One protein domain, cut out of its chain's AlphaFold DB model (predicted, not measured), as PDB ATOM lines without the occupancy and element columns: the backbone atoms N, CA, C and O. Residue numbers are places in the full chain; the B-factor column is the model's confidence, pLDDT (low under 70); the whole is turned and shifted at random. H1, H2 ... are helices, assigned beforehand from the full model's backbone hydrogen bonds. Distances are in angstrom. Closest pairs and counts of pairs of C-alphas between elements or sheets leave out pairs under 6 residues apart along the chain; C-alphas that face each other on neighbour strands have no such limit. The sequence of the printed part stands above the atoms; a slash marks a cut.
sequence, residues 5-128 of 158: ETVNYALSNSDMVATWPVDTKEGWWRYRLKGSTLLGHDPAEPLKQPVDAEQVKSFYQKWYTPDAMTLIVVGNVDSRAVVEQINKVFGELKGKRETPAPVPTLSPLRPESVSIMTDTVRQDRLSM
ATOM      1  N   GLU A   5     154.411 125.030 137.193       88.44
ATOM      2  CA  GLU A   5     154.191 126.075 138.199       88.44
ATOM      3  C   GLU A   5     153.044 127.006 137.797       88.44
ATOM      4  O   GLU A   5     152.176 127.306 138.616       88.44
ATOM      5  N   THR A   6     152.994 127.424 136.525       88.88
ATOM      6  CA  THR A   6     151.895 128.266 136.018       88.88
ATOM      7  C   THR A   6     150.557 127.529 136.008       88.88
ATOM      8  O   THR A   6     149.529 128.144 136.274       88.88
ATOM      9  N   VAL A   7     150.567 126.213 135.761       87.25
ATOM     10  CA  VAL A   7     149.367 125.366 135.828       87.25
ATOM     11  C   VAL A   7     148.876 125.260 137.271       87.25
ATOM     12  O   VAL A   7     147.699 125.492 137.531       87.25
ATOM     13  N   ASN A   8     149.771 124.995 138.225       87.56
ATOM     14  CA  ASN A   8     149.415 124.930 139.644       87.56
ATOM     15  C   ASN A   8     148.883 126.272 140.166       87.56
ATOM     16  O   ASN A   8     147.890 126.302 140.891       87.56
ATOM     17  N   TYR A   9     149.497 127.384 139.751       87.38
ATOM     18  CA  TYR A   9     149.008 128.723 140.075       87.38
ATOM     19  C   TYR A   9     147.605 128.965 139.503       87.38
ATOM     20  O   TYR A   9     146.718 129.405 140.233       87.38
ATOM     21  N   ALA A  10     147.368 128.610 138.237       84.44
ATOM     22  CA  ALA A  10     146.055 128.753 137.610       84.44
ATOM     23  C   ALA A  10     144.978 127.912 138.313       84.44
ATOM     24  O   ALA A  10     143.874 128.396 138.515       84.44
ATOM     25  N   LEU A  11     145.299 126.691 138.750       83.88
ATOM     26  CA  LEU A  11     144.367 125.841 139.504       83.88
ATOM     27  C   LEU A  11     144.035 126.392 140.901       83.88
ATOM     28  O   LEU A  11     142.969 126.094 141.433       83.88
ATOM     29  N   SER A  12     144.933 127.182 141.498       82.94
ATOM     30  CA  SER A  12     144.706 127.824 142.800       82.94
ATOM     31  C   SER A  12     143.889 129.115 142.735       82.94
ATOM     32  O   SER A  12     143.458 129.608 143.778       82.94
ATOM     33  N   ASN A  13     143.672 129.666 141.538       75.88
ATOM     34  CA  ASN A  13     143.025 130.958 141.348       75.88
ATOM     35  C   ASN A  13     141.718 130.792 140.562       75.88
ATOM     36  O   ASN A  13     141.642 130.012 139.618       75.88
ATOM     37  N   SER A  14     140.669 131.517 140.942       60.91
ATOM     38  CA  SER A  14     139.392 131.476 140.220       60.91
ATOM     39  C   SER A  14     139.357 132.598 139.187       60.91
ATOM     40  O   SER A  14     139.324 133.766 139.566       60.91
ATOM     41  N   ASP A  15     139.370 132.259 137.897       60.75
ATOM     42  CA  ASP A  15     139.128 133.244 136.840       60.75
ATOM     43  C   ASP A  15     137.615 133.475 136.666       60.75
ATOM     44  O   ASP A  15     136.816 132.536 136.710       60.75
ATOM     45  N   MET A  16     137.214 134.740 136.534       54.00
ATOM     46  CA  MET A  16     135.836 135.211 136.753       54.00
ATOM     47  C   MET A  16     135.007 135.369 135.470       54.00
ATOM     48  O   MET A  16     133.861 135.817 135.533       54.00
ATOM     49  N   VAL A  17     135.551 135.026 134.301       58.50
ATOM     50  CA  VAL A  17     134.863 135.230 133.017       58.50
ATOM     51  C   VAL A  17     134.376 133.896 132.455       58.50
ATOM     52  O   VAL A  17     135.016 133.275 131.613       58.50
ATOM     53  N   ALA A  18     133.206 133.458 132.923       59.06
ATOM     54  CA  ALA A  18     132.476 132.351 132.317       59.06
ATOM     55  C   ALA A  18     131.564 132.877 131.197       59.06
ATOM     56  O   ALA A  18     130.689 133.707 131.435       59.06
ATOM     57  N   THR A  19     131.737 132.374 129.974       61.91
ATOM     58  CA  THR A  19     130.813 132.626 128.847       61.91
ATOM     59  C   THR A  19     129.776 131.510 128.681       61.91
ATOM     60  O   THR A  19     129.074 131.459 127.673       61.91
ATOM     61  N   TRP A  20     129.712 130.576 129.631       68.50
ATOM     62  CA  TRP A  20     128.768 129.460 129.644       68.50
ATOM     63  C   TRP A  20     127.574 129.740 130.571       68.50
ATOM     64  O   TRP A  20     127.660 130.615 131.435       68.50
ATOM     65  N   PRO A  21     126.444 129.023 130.399       67.44
ATOM     66  CA  PRO A  21     125.286 129.156 131.278       67.44
ATOM     67  C   PRO A  21     125.657 128.975 132.753       67.44
ATOM     68  O   PRO A  21     126.486 128.130 133.083       67.44
ATOM     69  N   VAL A  22     124.995 129.731 133.633       71.25
ATOM     70  CA  VAL A  22     125.221 129.692 135.091       71.25
ATOM     71  C   VAL A  22     125.042 128.278 135.660       71.25
ATOM     72  O   VAL A  22     125.760 127.892 136.576       71.25
ATOM     73  N   ASP A  23     124.125 127.497 135.086       81.75
ATOM     74  CA  ASP A  23     123.925 126.088 135.414       81.75
ATOM     75  C   ASP A  23     123.870 125.238 134.136       81.75
ATOM     76  O   ASP A  23     122.850 125.168 133.448       81.75
ATOM     77  N   THR A  24     124.974 124.564 133.808       82.56
ATOM     78  CA  THR A  24     125.041 123.627 132.670       82.56
ATOM     79  C   THR A  24     124.321 122.303 132.946       82.56
ATOM     80  O   THR A  24     124.174 121.467 132.046       82.56
ATOM     81  N   LYS A  25     123.838 122.083 134.174       85.06
ATOM     82  CA  LYS A  25     123.110 120.876 134.587       85.06
ATOM     83  C   LYS A  25     121.598 121.075 134.609       85.06
ATOM     84  O   LYS A  25     120.883 120.101 134.857       85.06
ATOM     85  N   GLU A  26     121.131 122.277 134.289       87.75
ATOM     86  CA  GLU A  26     119.720 122.628 134.201       87.75
ATOM     87  C   GLU A  26     118.969 121.662 133.264       87.75
ATOM     88  O   GLU A  26     119.462 121.243 132.206       87.75
ATOM     89  N   GLY A  27     117.784 121.225 133.700       88.81
ATOM     90  CA  GLY A  27     117.055 120.129 133.064       88.81
ATOM     91  C   GLY A  27     116.634 120.446 131.630       88.81
ATOM     92  O   GLY A  27     116.764 119.590 130.745       88.81
ATOM     93  N   TRP A  28     116.178 121.677 131.383       88.88
ATOM     94  CA  TRP A  28     115.835 122.147 130.046       88.88
ATOM     95  C   TRP A  28     117.064 122.233 129.137       88.88
ATOM     96  O   TRP A  28     117.015 121.721 128.017       88.88
ATOM     97  N   TRP A  29     118.190 122.766 129.612       89.50
ATOM     98  CA  TRP A  29     119.444 122.804 128.858       89.50
ATOM     99  C   TRP A  29     119.889 121.399 128.443       89.50
ATOM    100  O   TRP A  29     120.097 121.135 127.257       89.50
ATOM    101  N   ARG A  30     119.911 120.442 129.377       89.94
ATOM    102  CA  ARG A  30     120.238 119.036 129.077       89.94
ATOM    103  C   ARG A  30     119.279 118.395 128.084       89.94
ATOM    104  O   ARG A  30     119.703 117.584 127.258       89.94
ATOM    105  N   TYR A  31     117.994 118.733 128.147       91.06
ATOM    106  CA  TYR A  31     117.030 118.294 127.145       91.06
ATOM    107  C   TYR A  31     117.347 118.895 125.767       91.06
ATOM    108  O   TYR A  31     117.382 118.156 124.781       91.06
ATOM    109  N   ARG A  32     117.644 120.198 125.705       90.94
ATOM    110  CA  ARG A  32     117.921 120.942 124.467       90.94
ATOM    111  C   ARG A  32     119.200 120.492 123.763       90.94
ATOM    112  O   ARG A  32     119.255 120.565 122.535       90.94
ATOM    113  N   LEU A  33     120.187 120.001 124.515       92.00
ATOM    114  CA  LEU A  33     121.437 119.458 123.980       92.00
ATOM    115  C   LEU A  33     121.276 118.104 123.268       92.00
ATOM    116  O   LEU A  33     122.168 117.707 122.514       92.00
ATOM    117  N   LYS A  34     120.174 117.373 123.485       91.25
ATOM    118  CA  LYS A  34     119.986 116.032 122.909       91.25
ATOM    119  C   LYS A  34     120.051 116.073 121.381       91.25
ATOM    120  O   LYS A  34     119.331 116.824 120.733       91.25
ATOM    121  N   GLY A  35     120.913 115.227 120.818       89.56
ATOM    122  CA  GLY A  35     121.131 115.127 119.375       89.56
ATOM    123  C   GLY A  35     121.969 116.256 118.768       89.56
ATOM    124  O   GLY A  35     122.136 116.251 117.554       89.56
ATOM    125  N   SER A  36     122.467 117.207 119.568       90.88
ATOM    126  CA  SER A  36     123.366 118.278 119.113       90.88
ATOM    127  C   SER A  36     124.840 117.870 119.209       90.88
ATOM    128  O   SER A  36     125.192 116.937 119.934       90.88
ATOM    129  N   THR A  37     125.716 118.622 118.544       89.31
ATOM    130  CA  THR A  37     127.181 118.454 118.621       89.31
ATOM    131  C   THR A  37     127.780 118.883 119.962       89.31
ATOM    132  O   THR A  37     128.958 118.656 120.209       89.31
ATOM    133  N   LEU A  38     126.979 119.498 120.833       89.25
ATOM    134  CA  LEU A  38     127.383 119.961 122.159       89.25
ATOM    135  C   LEU A  38     127.205 118.888 123.240       89.25
ATOM    136  O   LEU A  38     127.692 119.039 124.361       89.25
ATOM    137  N   LEU A  39     126.484 117.807 122.931       89.38
ATOM    138  CA  LEU A  39     126.262 116.727 123.879       89.38
ATOM    139  C   LEU A  39     127.598 116.055 124.234       89.38
ATOM    140  O   LEU A  39     128.291 115.553 123.355       89.38
ATOM    141  N   GLY A  40     127.938 116.025 125.524       87.81
ATOM    142  CA  GLY A  40     129.205 115.464 126.012       87.81
ATOM    143  C   GLY A  40     130.377 116.451 126.046       87.81
ATOM    144  O   GLY A  40     131.483 116.051 126.388       87.81
ATOM    145  N   HIS A  41     130.138 117.727 125.733       89.31
ATOM    146  CA  HIS A  41     131.126 118.803 125.817       89.31
ATOM    147  C   HIS A  41     130.663 119.872 126.821       89.31
ATOM    148  O   HIS A  41     130.372 121.004 126.437       89.31
ATOM    149  N   ASP A  42     130.534 119.501 128.102       89.12
ATOM    150  CA  ASP A  42     130.126 120.431 129.166       89.12
ATOM    151  C   ASP A  42     131.257 121.447 129.435       89.12
ATOM    152  O   ASP A  42     132.334 121.051 129.882       89.12
ATOM    153  N   PRO A  43     131.052 122.754 129.175       85.75
ATOM    154  CA  PRO A  43     132.098 123.759 129.365       85.75
ATOM    155  C   PRO A  43     132.476 123.969 130.838       85.75
ATOM    156  O   PRO A  43     133.535 124.528 131.107       85.75
ATOM    157  N   ALA A  44     131.632 123.529 131.778       83.69
ATOM    158  CA  ALA A  44     131.892 123.603 133.214       83.69
ATOM    159  C   ALA A  44     132.449 122.285 133.793       83.69
ATOM    160  O   ALA A  44     132.541 122.145 135.016       83.69
ATOM    161  N   GLU A  45     132.792 121.300 132.951       86.62
ATOM    162  CA  GLU A  45     133.391 120.050 133.422       86.62
ATOM    163  C   GLU A  45     134.745 120.334 134.099       86.62
ATOM    164  O   GLU A  45     135.605 121.001 133.513       86.62
ATOM    165  N   PRO A  46     134.969 119.849 135.335       83.62
ATOM    166  CA  PRO A  46     136.245 120.046 136.002       83.62
ATOM    167  C   PRO A  46     137.363 119.331 135.241       83.62
ATOM    168  O   PRO A  46     137.202 118.213 134.751       83.62
ATOM    169  N   LEU A  47     138.538 119.961 135.196       85.62
ATOM    170  CA  LEU A  47     139.715 119.364 134.578       85.62
ATOM    171  C   LEU A  47     140.113 118.073 135.306       85.62
ATOM    172  O   LEU A  47     140.194 118.025 136.536       85.62
ATOM    173  N   LYS A  48     140.418 117.030 134.531       88.88
ATOM    174  CA  LYS A  48     140.974 115.783 135.062       88.88
ATOM    175  C   LYS A  48     142.390 116.039 135.568       88.88
ATOM    176  O   LYS A  48     143.215 116.593 134.847       88.88
ATOM    177  N   GLN A  49     142.656 115.622 136.800       87.50
ATOM    178  CA  GLN A  49     143.969 115.757 137.426       87.50
ATOM    179  C   GLN A  49     144.743 114.428 137.375       87.50
ATOM    180  O   GLN A  49     144.119 113.368 137.488       87.50
ATOM    181  N   PRO A  50     146.084 114.466 137.250       89.56
ATOM    182  CA  PRO A  50     146.924 115.663 137.116       89.56
ATOM    183  C   PRO A  50     146.839 116.294 135.715       89.56
ATOM    184  O   PRO A  50     146.660 115.596 134.720       89.56
ATOM    185  N   VAL A  51     146.983 117.621 135.641       90.06
ATOM    186  CA  VAL A  51     147.009 118.357 134.368       90.06
ATOM    187  C   VAL A  51     148.427 118.340 133.801       90.06
ATOM    188  O   VAL A  51     149.369 118.780 134.457       90.06
ATOM    189  N   ASP A  52     148.579 117.858 132.570       91.69
ATOM    190  CA  ASP A  52     149.861 117.816 131.862       91.69
ATOM    191  C   ASP A  52     150.147 119.152 131.155       91.69
ATOM    192  O   ASP A  52     149.421 119.573 130.248       91.69
ATOM    193  N   ALA A  53     151.231 119.818 131.559       92.00
ATOM    194  CA  ALA A  53     151.636 121.108 131.011       92.00
ATOM    195  C   ALA A  53     151.930 121.055 129.500       92.00
ATOM    196  O   ALA A  53     151.614 122.012 128.787       92.00
ATOM    197  N   GLU A  54     152.475 119.950 128.978       92.94
ATOM    198  CA  GLU A  54     152.754 119.832 127.540       92.94
ATOM    199  C   GLU A  54     151.464 119.638 126.729       92.94
ATOM    200  O   GLU A  54     151.344 120.180 125.624       92.94
ATOM    201  N   GLN A  55     150.448 118.968 127.286       93.19
ATOM    202  CA  GLN A  55     149.120 118.891 126.661       93.19
ATOM    203  C   GLN A  55     148.443 120.262 126.610       93.19
ATOM    204  O   GLN A  55     147.915 120.646 125.564       93.19
ATOM    205  N   VAL A  56     148.506 121.036 127.699       93.06
ATOM    206  CA  VAL A  56     147.959 122.404 127.743       93.06
ATOM    207  C   VAL A  56     148.671 123.307 126.739       93.06
ATOM    208  O   VAL A  56     148.026 124.045 125.994       93.06
ATOM    209  N   LYS A  57     150.000 123.225 126.664       92.81
ATOM    210  CA  LYS A  57     150.809 123.981 125.703       92.81
ATOM    211  C   LYS A  57     150.465 123.623 124.259       92.81
ATOM    212  O   LYS A  57     150.278 124.525 123.444       92.81
ATOM    213  N   SER A  58     150.320 122.332 123.965       92.94
ATOM    214  CA  SER A  58     149.912 121.843 122.643       92.94
ATOM    215  C   SER A  58     148.509 122.327 122.273       92.94
ATOM    216  O   SER A  58     148.283 122.791 121.156       92.94
ATOM    217  N   PHE A  59     147.568 122.287 123.222       91.62
ATOM    218  CA  PHE A  59     146.221 122.827 123.045       91.62
ATOM    219  C   PHE A  59     146.252 124.335 122.763       91.62
ATOM    220  O   PHE A  59     145.646 124.792 121.794       91.62
ATOM    221  N   TYR A  60     146.995 125.103 123.563       91.56
ATOM    222  CA  TYR A  60     147.133 126.548 123.392       91.56
ATOM    223  C   TYR A  60     147.697 126.896 122.010       91.56
ATOM    224  O   TYR A  60     147.078 127.658 121.276       91.56
ATOM    225  N   GLN A  61     148.808 126.275 121.605       91.44
ATOM    226  CA  GLN A  61     149.422 126.512 120.292       91.44
ATOM    227  C   GLN A  61     148.503 126.132 119.123       91.44
ATOM    228  O   GLN A  61     148.532 126.787 118.084       91.44
ATOM    229  N   LYS A  62     147.677 125.094 119.292       90.81
ATOM    230  CA  LYS A  62     146.727 124.645 118.269       90.81
ATOM    231  C   LYS A  62     145.535 125.592 118.105       90.81
ATOM    232  O   LYS A  62     145.068 125.782 116.984       90.81
ATOM    233  N   TRP A  63     145.013 126.147 119.200       90.12
ATOM    234  CA  TRP A  63     143.741 126.880 119.182       90.12
ATOM    235  C   TRP A  63     143.880 128.402 119.291       90.12
ATOM    236  O   TRP A  63     143.016 129.107 118.771       90.12
ATOM    237  N   TYR A  64     144.936 128.934 119.909       91.62
ATOM    238  CA  TYR A  64     145.149 130.378 120.072       91.62
ATOM    239  C   TYR A  64     145.986 130.945 118.921       91.62
ATOM    240  O   TYR A  64     147.142 131.321 119.089       91.62
ATOM    241  N   THR A  65     145.373 131.030 117.742       93.00
ATOM    242  CA  THR A  65     145.989 131.568 116.524       93.00
ATOM    243  C   THR A  65     145.339 132.898 116.108       93.00
ATOM    244  O   THR A  65     144.133 133.079 116.308       93.00
ATOM    245  N   PRO A  66     146.104 133.852 115.537       93.62
ATOM    246  CA  PRO A  66     145.623 135.211 115.260       93.62
ATOM    247  C   PRO A  66     144.477 135.278 114.239       93.62
ATOM    248  O   PRO A  66     143.656 136.186 114.307       93.62
ATOM    249  N   ASP A  67     144.371 134.308 113.327       91.81
ATOM    250  CA  ASP A  67     143.276 134.200 112.350       91.81
ATOM    251  C   ASP A  67     141.908 133.889 112.981       91.81
ATOM    252  O   ASP A  67     140.877 134.052 112.332       91.81
ATOM    253  N   ALA A  68     141.893 133.463 114.244       91.06
ATOM    254  CA  ALA A  68     140.687 133.158 115.002       91.06
ATOM    255  C   ALA A  68     140.502 134.050 116.241       91.06
ATOM    256  O   ALA A  68     139.760 133.688 117.157       91.06
ATOM    257  N   MET A  69     141.174 135.203 116.279       91.69
ATOM    258  CA  MET A  69     141.033 136.212 117.327       91.69
ATOM    259  C   MET A  69     140.399 137.480 116.758       91.69
ATOM    260  O   MET A  69     140.648 137.874 115.622       91.69
ATOM    261  N   THR A  70     139.569 138.153 117.550       93.12
ATOM    262  CA  THR A  70     139.005 139.457 117.189       93.12
ATOM    263  C   THR A  70     139.030 140.355 118.414       93.12
ATOM    264  O   THR A  70     138.439 140.024 119.439       93.12
ATOM    265  N   LEU A  71     139.726 141.486 118.306       93.81
ATOM    266  CA  LEU A  71     139.761 142.522 119.331       93.81
ATOM    267  C   LEU A  71     138.768 143.623 118.957       93.81
ATOM    268  O   LEU A  71     138.856 144.195 117.871       93.81
ATOM    269  N   ILE A  72     137.839 143.925 119.860       94.50
ATOM    270  CA  ILE A  72     136.848 144.992 119.690       94.50
ATOM    271  C   ILE A  72     137.170 146.097 120.696       94.50
ATOM    272  O   ILE A  72     137.233 145.842 121.896       94.50
ATOM    273  N   VAL A  73     137.364 147.324 120.205       94.88
ATOM    274  CA  VAL A  73     137.619 148.516 121.026       94.88
ATOM    275  C   VAL A  73     136.481 149.505 120.804       94.88
ATOM    276  O   VAL A  73     136.238 149.922 119.674       94.88
ATOM    277  N   VAL A  74     135.781 149.877 121.875       95.94
ATOM    278  CA  VAL A  74     134.660 150.826 121.837       95.94
ATOM    279  C   VAL A  74     134.896 151.909 122.878       95.94
ATOM    280  O   VAL A  74     135.136 151.607 124.045       95.94
ATOM    281  N   GLY A  75     134.816 153.170 122.464       96.12
ATOM    282  CA  GLY A  75     134.973 154.319 123.350       96.12
ATOM    283  C   GLY A  75     135.559 155.529 122.633       96.12
ATOM    284  O   GLY A  75     135.754 155.519 121.418       96.12
ATOM    285  N   ASN A  76     135.851 156.576 123.401       97.25
ATOM    286  CA  ASN A  76     136.568 157.747 122.907       97.25
ATOM    287  C   ASN A  76     138.072 157.442 122.857       97.25
ATOM    288  O   ASN A  76     138.762 157.560 123.870       97.25
ATOM    289  N   VAL A  77     138.561 157.001 121.701       96.94
ATOM    290  CA  VAL A  77     139.958 156.597 121.504       96.94
ATOM    291  C   VAL A  77     140.561 157.280 120.284       96.94
ATOM    292  O   VAL A  77     139.876 157.524 119.291       96.94
ATOM    293  N   ASP A  78     141.869 157.527 120.325       97.50
ATOM    294  CA  ASP A  78     142.620 157.860 119.118       97.50
ATOM    295  C   ASP A  78     142.829 156.583 118.292       97.50
ATOM    296  O   ASP A  78     143.671 155.739 118.609       97.50
ATOM    297  N   SER A  79     142.040 156.446 117.226       96.00
ATOM    298  CA  SER A  79     142.082 155.285 116.331       96.00
ATOM    299  C   SER A  79     143.480 154.983 115.782       96.00
ATOM    300  O   SER A  79     143.840 153.813 115.653       96.00
ATOM    301  N   ARG A  80     144.295 156.007 115.502       96.12
ATOM    302  CA  ARG A  80     145.625 155.819 114.917       96.12
ATOM    303  C   ARG A  80     146.583 155.242 115.948       96.12
ATOM    304  O   ARG A  80     147.222 154.225 115.683       96.12
ATOM    305  N   ALA A  81     146.615 155.845 117.134       97.00
ATOM    306  CA  ALA A  81     147.449 155.374 118.235       97.00
ATOM    307  C   ALA A  81     147.067 153.944 118.659       97.00
ATOM    308  O   ALA A  81     147.944 153.117 118.910       97.00
ATOM    309  N   VAL A  82     145.767 153.626 118.690       97.19
ATOM    310  CA  VAL A  82     145.278 152.277 119.020       97.19
ATOM    311  C   VAL A  82     145.726 151.250 117.980       97.19
ATOM    312  O   VAL A  82     146.240 150.201 118.357       97.19
ATOM    313  N   VAL A  83     145.593 151.541 116.683       96.50
ATOM    314  CA  VAL A  83     146.036 150.617 115.622       96.50
ATOM    315  C   VAL A  83     147.547 150.370 115.689       96.50
ATOM    316  O   VAL A  83     147.986 149.227 115.558       96.50
ATOM    317  N   GLU A  84     148.353 151.402 115.947       97.19
ATOM    318  CA  GLU A  84     149.805 151.257 116.121       97.19
ATOM    319  C   GLU A  84     150.158 150.366 117.321       97.19
ATOM    320  O   GLU A  84     151.002 149.474 117.204       97.19
ATOM    321  N   GLN A  85     149.479 150.547 118.457       96.50
ATOM    322  CA  GLN A  85     149.672 149.706 119.642       96.50
ATOM    323  C   GLN A  85     149.243 148.256 119.398       96.50
ATOM    324  O   GLN A  85     149.980 147.338 119.756       96.50
ATOM    325  N   ILE A  86     148.098 148.038 118.744       96.75
ATOM    326  CA  ILE A  86     147.619 146.698 118.383       96.75
ATOM    327  C   ILE A  86     148.643 145.997 117.489       96.75
ATOM    328  O   ILE A  86     149.017 144.860 117.769       96.75
ATOM    329  N   ASN A  87     149.151 146.678 116.460       96.19
ATOM    330  CA  ASN A  87     150.166 146.112 115.572       96.19
ATOM    331  C   ASN A  87     151.468 145.797 116.315       96.19
ATOM    332  O   ASN A  87     152.062 144.748 116.081       96.19
ATOM    333  N   LYS A  88     151.892 146.660 117.245       96.88
ATOM    334  CA  LYS A  88     153.086 146.425 118.066       96.88
ATOM    335  C   LYS A  88     152.937 145.212 118.992       96.88
ATOM    336  O   LYS A  88     153.913 144.504 119.206       96.88
ATOM    337  N   VAL A  89     151.750 144.987 119.555       95.88
ATOM    338  CA  VAL A  89     151.507 143.906 120.529       95.88
ATOM    339  C   VAL A  89     151.191 142.575 119.843       95.88
ATOM    340  O   VAL A  89     151.698 141.537 120.254       95.88
ATOM    341  N   PHE A  90     150.359 142.593 118.802       95.75
ATOM    342  CA  PHE A  90     149.801 141.381 118.195       95.75
ATOM    343  C   PHE A  90     150.348 141.078 116.794       95.75
ATOM    344  O   PHE A  90     150.146 139.973 116.295       95.75
ATOM    345  N   GLY A  91     151.060 142.014 116.155       94.06
ATOM    346  CA  GLY A  91     151.541 141.857 114.775       94.06
ATOM    347  C   GLY A  91     152.576 140.746 114.584       94.06
ATOM    348  O   GLY A  91     152.739 140.231 113.478       94.06
ATOM    349  N   GLU A  92     153.250 140.331 115.657       95.56
ATOM    350  CA  GLU A  92     154.221 139.233 115.621       95.56
ATOM    351  C   GLU A  92     153.595 137.848 115.847       95.56
ATOM    352  O   GLU A  92     154.281 136.841 115.646       95.56
ATOM    353  N   LEU A  93     152.307 137.770 116.212       94.00
ATOM    354  CA  LEU A  93     151.628 136.495 116.451       94.00
ATOM    355  C   LEU A  93     151.678 135.590 115.214       94.00
ATOM    356  O   LEU A  93     151.539 136.029 114.070       94.00
ATOM    357  N   LYS A  94     151.874 134.292 115.458       91.88
ATOM    358  CA  LYS A  94     151.984 133.249 114.432       91.88
ATOM    359  C   LYS A  94     150.921 132.177 114.642       91.88
ATOM    360  O   LYS A  94     150.359 132.044 115.724       91.88
ATOM    361  N   GLY A  95     150.705 131.386 113.598       90.06
ATOM    362  CA  GLY A  95     149.741 130.294 113.586       90.06
ATOM    363  C   GLY A  95     148.556 130.592 112.677       90.06
ATOM    364  O   GLY A  95     148.222 131.746 112.411       90.06
ATOM    365  N   LYS A  96     147.955 129.522 112.172       90.06
ATOM    366  CA  LYS A  96     146.746 129.549 111.357       90.06
ATOM    367  C   LYS A  96     145.987 128.258 111.622       90.06
ATOM    368  O   LYS A  96     146.621 127.204 111.702       90.06
ATOM    369  N   ARG A  97     144.662 128.316 111.744       84.62
ATOM    370  CA  ARG A  97     143.868 127.095 111.893       84.62
ATOM    371  C   ARG A  97     143.769 126.365 110.558       84.62
ATOM    372  O   ARG A  97     143.451 126.955 109.527       84.62
ATOM    373  N   GLU A  98     144.022 125.062 110.591       81.25
ATOM    374  CA  GLU A  98     143.803 124.183 109.438       81.25
ATOM    375  C   GLU A  98     142.313 123.907 109.225       81.25
ATOM    376  O   GLU A  98     141.843 123.820 108.092       81.25
ATOM    377  N   THR A  99     141.559 123.804 110.321       79.19
ATOM    378  CA  THR A  99     140.118 123.569 110.303       79.19
ATOM    379  C   THR A  99     139.356 124.797 110.799       79.19
ATOM    380  O   THR A  99     139.768 125.434 111.775       79.19
ATOM    381  N   PRO A 100     138.215 125.139 110.168       77.19
ATOM    382  CA  PRO A 100     137.324 126.164 110.690       77.19
ATOM    383  C   PRO A 100     136.920 125.868 112.137       77.19
ATOM    384  O   PRO A 100     136.792 124.707 112.534       77.19
ATOM    385  N   ALA A 101     136.692 126.925 112.918       76.75
ATOM    386  CA  ALA A 101     136.162 126.773 114.265       76.75
ATOM    387  C   ALA A 101     134.812 126.033 114.203       76.75
ATOM    388  O   ALA A 101     133.965 126.407 113.383       76.75
ATOM    389  N   PRO A 102     134.586 125.004 115.038       76.25
ATOM    390  CA  PRO A 102     133.286 124.362 115.101       76.25
ATOM    391  C   PRO A 102     132.251 125.395 115.550       76.25
ATOM    392  O   PRO A 102     132.418 126.052 116.578       76.25
ATOM    393  N   VAL A 103     131.188 125.552 114.766       83.19
ATOM    394  CA  VAL A 103     130.062 126.405 115.143       83.19
ATOM    395  C   VAL A 103     129.120 125.566 116.005       83.19
ATOM    396  O   VAL A 103     128.678 124.508 115.552       83.19
ATOM    397  N   PRO A 104     128.813 125.993 117.241       84.69
ATOM    398  CA  PRO A 104     127.891 125.268 118.100       84.69
ATOM    399  C   PRO A 104     126.478 125.345 117.510       84.69
ATOM    400  O   PRO A 104     125.902 126.425 117.396       84.69
ATOM    401  N   THR A 105     125.910 124.201 117.128       87.31
ATOM    402  CA  THR A 105     124.558 124.124 116.558       87.31
ATOM    403  C   THR A 105     123.687 123.195 117.379       87.31
ATOM    404  O   THR A 105     124.029 122.032 117.601       87.31
ATOM    405  N   LEU A 106     122.532 123.703 117.788       89.38
ATOM    406  CA  LEU A 106     121.492 122.917 118.428       89.38
ATOM    407  C   LEU A 106     120.631 122.205 117.378       89.38
ATOM    408  O   LEU A 106     120.349 122.760 116.318       89.38
ATOM    409  N   SER A 107     120.174 120.994 117.688       91.19
ATOM    410  CA  SER A 107     119.243 120.258 116.819       91.19
ATOM    411  C   SER A 107     117.833 120.841 116.911       91.19
ATOM    412  O   SER A 107     117.526 121.451 117.932       91.19
ATOM    413  N   PRO A 108     116.960 120.690 115.903       91.94
ATOM    414  CA  PRO A 108     115.589 121.190 115.991       91.94
ATOM    415  C   PRO A 108     114.860 120.675 117.238       91.94
ATOM    416  O   PRO A 108     115.020 119.511 117.623       91.94
ATOM    417  N   LEU A 109     114.075 121.541 117.878       92.62
ATOM    418  CA  LEU A 109     113.221 121.157 118.993       92.62
ATOM    419  C   LEU A 109     112.170 120.163 118.501       92.62
ATOM    420  O   LEU A 109     111.514 120.374 117.481       92.62
ATOM    421  N   ARG A 110     112.019 119.061 119.233       90.69
ATOM    422  CA  ARG A 110     111.026 118.052 118.887       90.69
ATOM    423  C   ARG A 110     109.617 118.527 119.276       90.69
ATOM    424  O   ARG A 110     109.491 119.235 120.274       90.69
ATOM    425  N   PRO A 111     108.576 118.168 118.507       91.62
ATOM    426  CA  PRO A 111     107.229 118.698 118.707       91.62
ATOM    427  C   PRO A 111     106.484 118.067 119.891       91.62
ATOM    428  O   PRO A 111     105.420 118.561 120.262       91.62
ATOM    429  N   GLU A 112     106.982 116.972 120.475       93.06
ATOM    430  CA  GLU A 112     106.305 116.316 121.592       93.06
ATOM    431  C   GLU A 112     106.412 117.135 122.883       93.06
ATOM    432  O   GLU A 112     107.463 117.686 123.220       93.06
ATOM    433  N   SER A 113     105.328 117.153 123.662       91.69
ATOM    434  CA  SER A 113     105.344 117.739 125.000       91.69
ATOM    435  C   SER A 113     106.348 117.011 125.888       91.69
ATOM    436  O   SER A 113     106.340 115.778 125.967       91.69
ATOM    437  N   VAL A 114     107.164 117.768 126.613       92.94
ATOM    438  CA  VAL A 114     108.097 117.232 127.602       92.94
ATOM    439  C   VAL A 114     107.749 117.770 128.983       92.94
ATOM    440  O   VAL A 114     107.467 118.953 129.147       92.94
ATOM    441  N   SER A 115     107.796 116.890 129.978       92.12
ATOM    442  CA  SER A 115     107.796 117.276 131.383       92.12
ATOM    443  C   SER A 115     109.218 117.155 131.921       92.12
ATOM    444  O   SER A 115     109.871 116.125 131.734       92.12
ATOM    445  N   ILE A 116     109.715 118.224 132.540       89.56
ATOM    446  CA  ILE A 116     111.059 118.287 133.113       89.56
ATOM    447  C   ILE A 116     110.904 118.555 134.601       89.56
ATOM    448  O   ILE A 116     110.462 119.625 135.003       89.56
ATOM    449  N   MET A 117     111.274 117.563 135.404       87.56
ATOM    450  CA  MET A 117     111.311 117.699 136.854       87.56
ATOM    451  C   MET A 117     112.584 118.442 137.254       87.56
ATOM    452  O   MET A 117     113.681 118.085 136.817       87.56
ATOM    453  N   THR A 118     112.438 119.484 138.067       83.75
ATOM    454  CA  THR A 118     113.560 120.249 138.611       83.75
ATOM    455  C   THR A 118     113.220 120.768 140.000       83.75
ATOM    456  O   THR A 118     112.110 121.238 140.235       83.75
ATOM    457  N   ASP A 119     114.200 120.741 140.897       82.06
ATOM    458  CA  ASP A 119     114.059 121.254 142.264       82.06
ATOM    459  C   ASP A 119     114.246 122.782 142.337       82.06
ATOM    460  O   ASP A 119     114.123 123.396 143.394       82.06
ATOM    461  N   THR A 120     114.572 123.414 141.203       78.50
ATOM    462  CA  THR A 120     114.876 124.852 141.123       78.50
ATOM    463  C   THR A 120     113.631 125.735 141.058       78.50
ATOM    464  O   THR A 120     113.720 126.940 141.298       78.50
ATOM    465  N   VAL A 121     112.461 125.162 140.757       80.81
ATOM    466  CA  VAL A 121     111.209 125.909 140.599       80.81
ATOM    467  C   VAL A 121     110.250 125.547 141.731       80.81
ATOM    468  O   VAL A 121     110.031 124.380 142.031       80.81
ATOM    469  N   ARG A 122     109.666 126.565 142.376       82.81
ATOM    470  CA  ARG A 122     108.744 126.383 143.514       82.81
ATOM    471  C   ARG A 122     107.325 125.970 143.109       82.81
ATOM    472  O   ARG A 122     106.560 125.544 143.966       82.81
ATOM    473  N   GLN A 123     106.953 126.176 141.847       88.69
ATOM    474  CA  GLN A 123     105.618 125.932 141.295       88.69
ATOM    475  C   GLN A 123     105.731 125.438 139.853       88.69
ATOM    476  O   GLN A 123     106.681 125.788 139.154       88.69
ATOM    477  N   ASP A 124     104.744 124.676 139.390       89.56
ATOM    478  CA  ASP A 124     104.716 124.190 138.013       89.56
ATOM    479  C   ASP A 124     104.722 125.354 137.012       89.56
ATOM    480  O   ASP A 124     103.950 126.311 137.127       89.56
ATOM    481  N   ARG A 125     105.590 125.258 136.001       89.88
ATOM    482  CA  ARG A 125     105.686 126.232 134.909       89.88
ATOM    483  C   ARG A 125     105.382 125.557 133.581       89.88
ATOM    484  O   ARG A 125     106.150 124.716 133.119       89.88
ATOM    485  N   LEU A 126     104.301 125.986 132.936       91.88
ATOM    486  CA  LEU A 126     103.988 125.622 131.557       91.88
ATOM    487  C   LEU A 126     104.656 126.614 130.594       91.88
ATOM    488  O   LEU A 126     104.611 127.824 130.806       91.88
ATOM    489  N   SER A 127     105.277 126.115 129.528       90.44
ATOM    490  CA  SER A 127     105.864 126.944 128.472       90.44
ATOM    491  C   SER A 127     105.437 126.421 127.106       90.44
ATOM    492  O   SER A 127     105.645 125.252 126.793       90.44
ATOM    493  N   MET A 128     104.841 127.295 126.296       90.94
ATOM    494  CA  MET A 128     104.560 127.037 124.884       90.94
ATOM    495  C   MET A 128     105.703 127.626 124.062       90.94
ATOM    496  O   MET A 128     106.062 128.786 124.254       90.94
TER     497      MET A 128
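Overview. This is residues 5 to 128 of the 158 residues of the protein "Insulinase family protein" of Escherichia coli (UniProt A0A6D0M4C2). With little regular structure, the model is an open frame of long loops with four short helices, of which H1 and H3 are near each other while H2 and H4 are each apart from the other three. H4 sits at one end with H1 and H3 near each other at another corner, and residues 91 to 128 run from H4 past H2 to the opposite end. The printed part has 124 residues, 37 of them in the helices H1, H2, H3 and H4, in that order; it is all helix with no named strand. It is only just loose, close to extended, with a radius of gyration of the C-alphas of 20.7 A and spans of 56 by 42 by 32 A.

Along the chain. H4, the longest, covers residues 79 to 90, 16.0 A, ending at C-alpha 90 (149.801, 141.381, 118.195). H3 covers residues 53 to 63, 15.3 A. H1 covers residues 5 to 12, from C-alpha 5 (154.191, 126.075, 138.199). H2 covers residues 27 to 32.

Arrangement. H4 is apart from H3, H1 and H2. H3 and H1 are close but not clearly touching, about perpendicular at 85 degrees; their closest C-alphas, of Ala 53 and Val 7, are 6.8 A apart. H2 is apart from H1 and H3. In H1, H2, H3 and H4 every O i to N i+4 pair is within hydrogen-bond range.

Size, cuts and confidence. The farthest C-alphas, of Glu 84 and Asp 124, are 57.0 A apart. The printed part has no cut, and its three links are long. Residues 14 to 21 have pLDDT under 70.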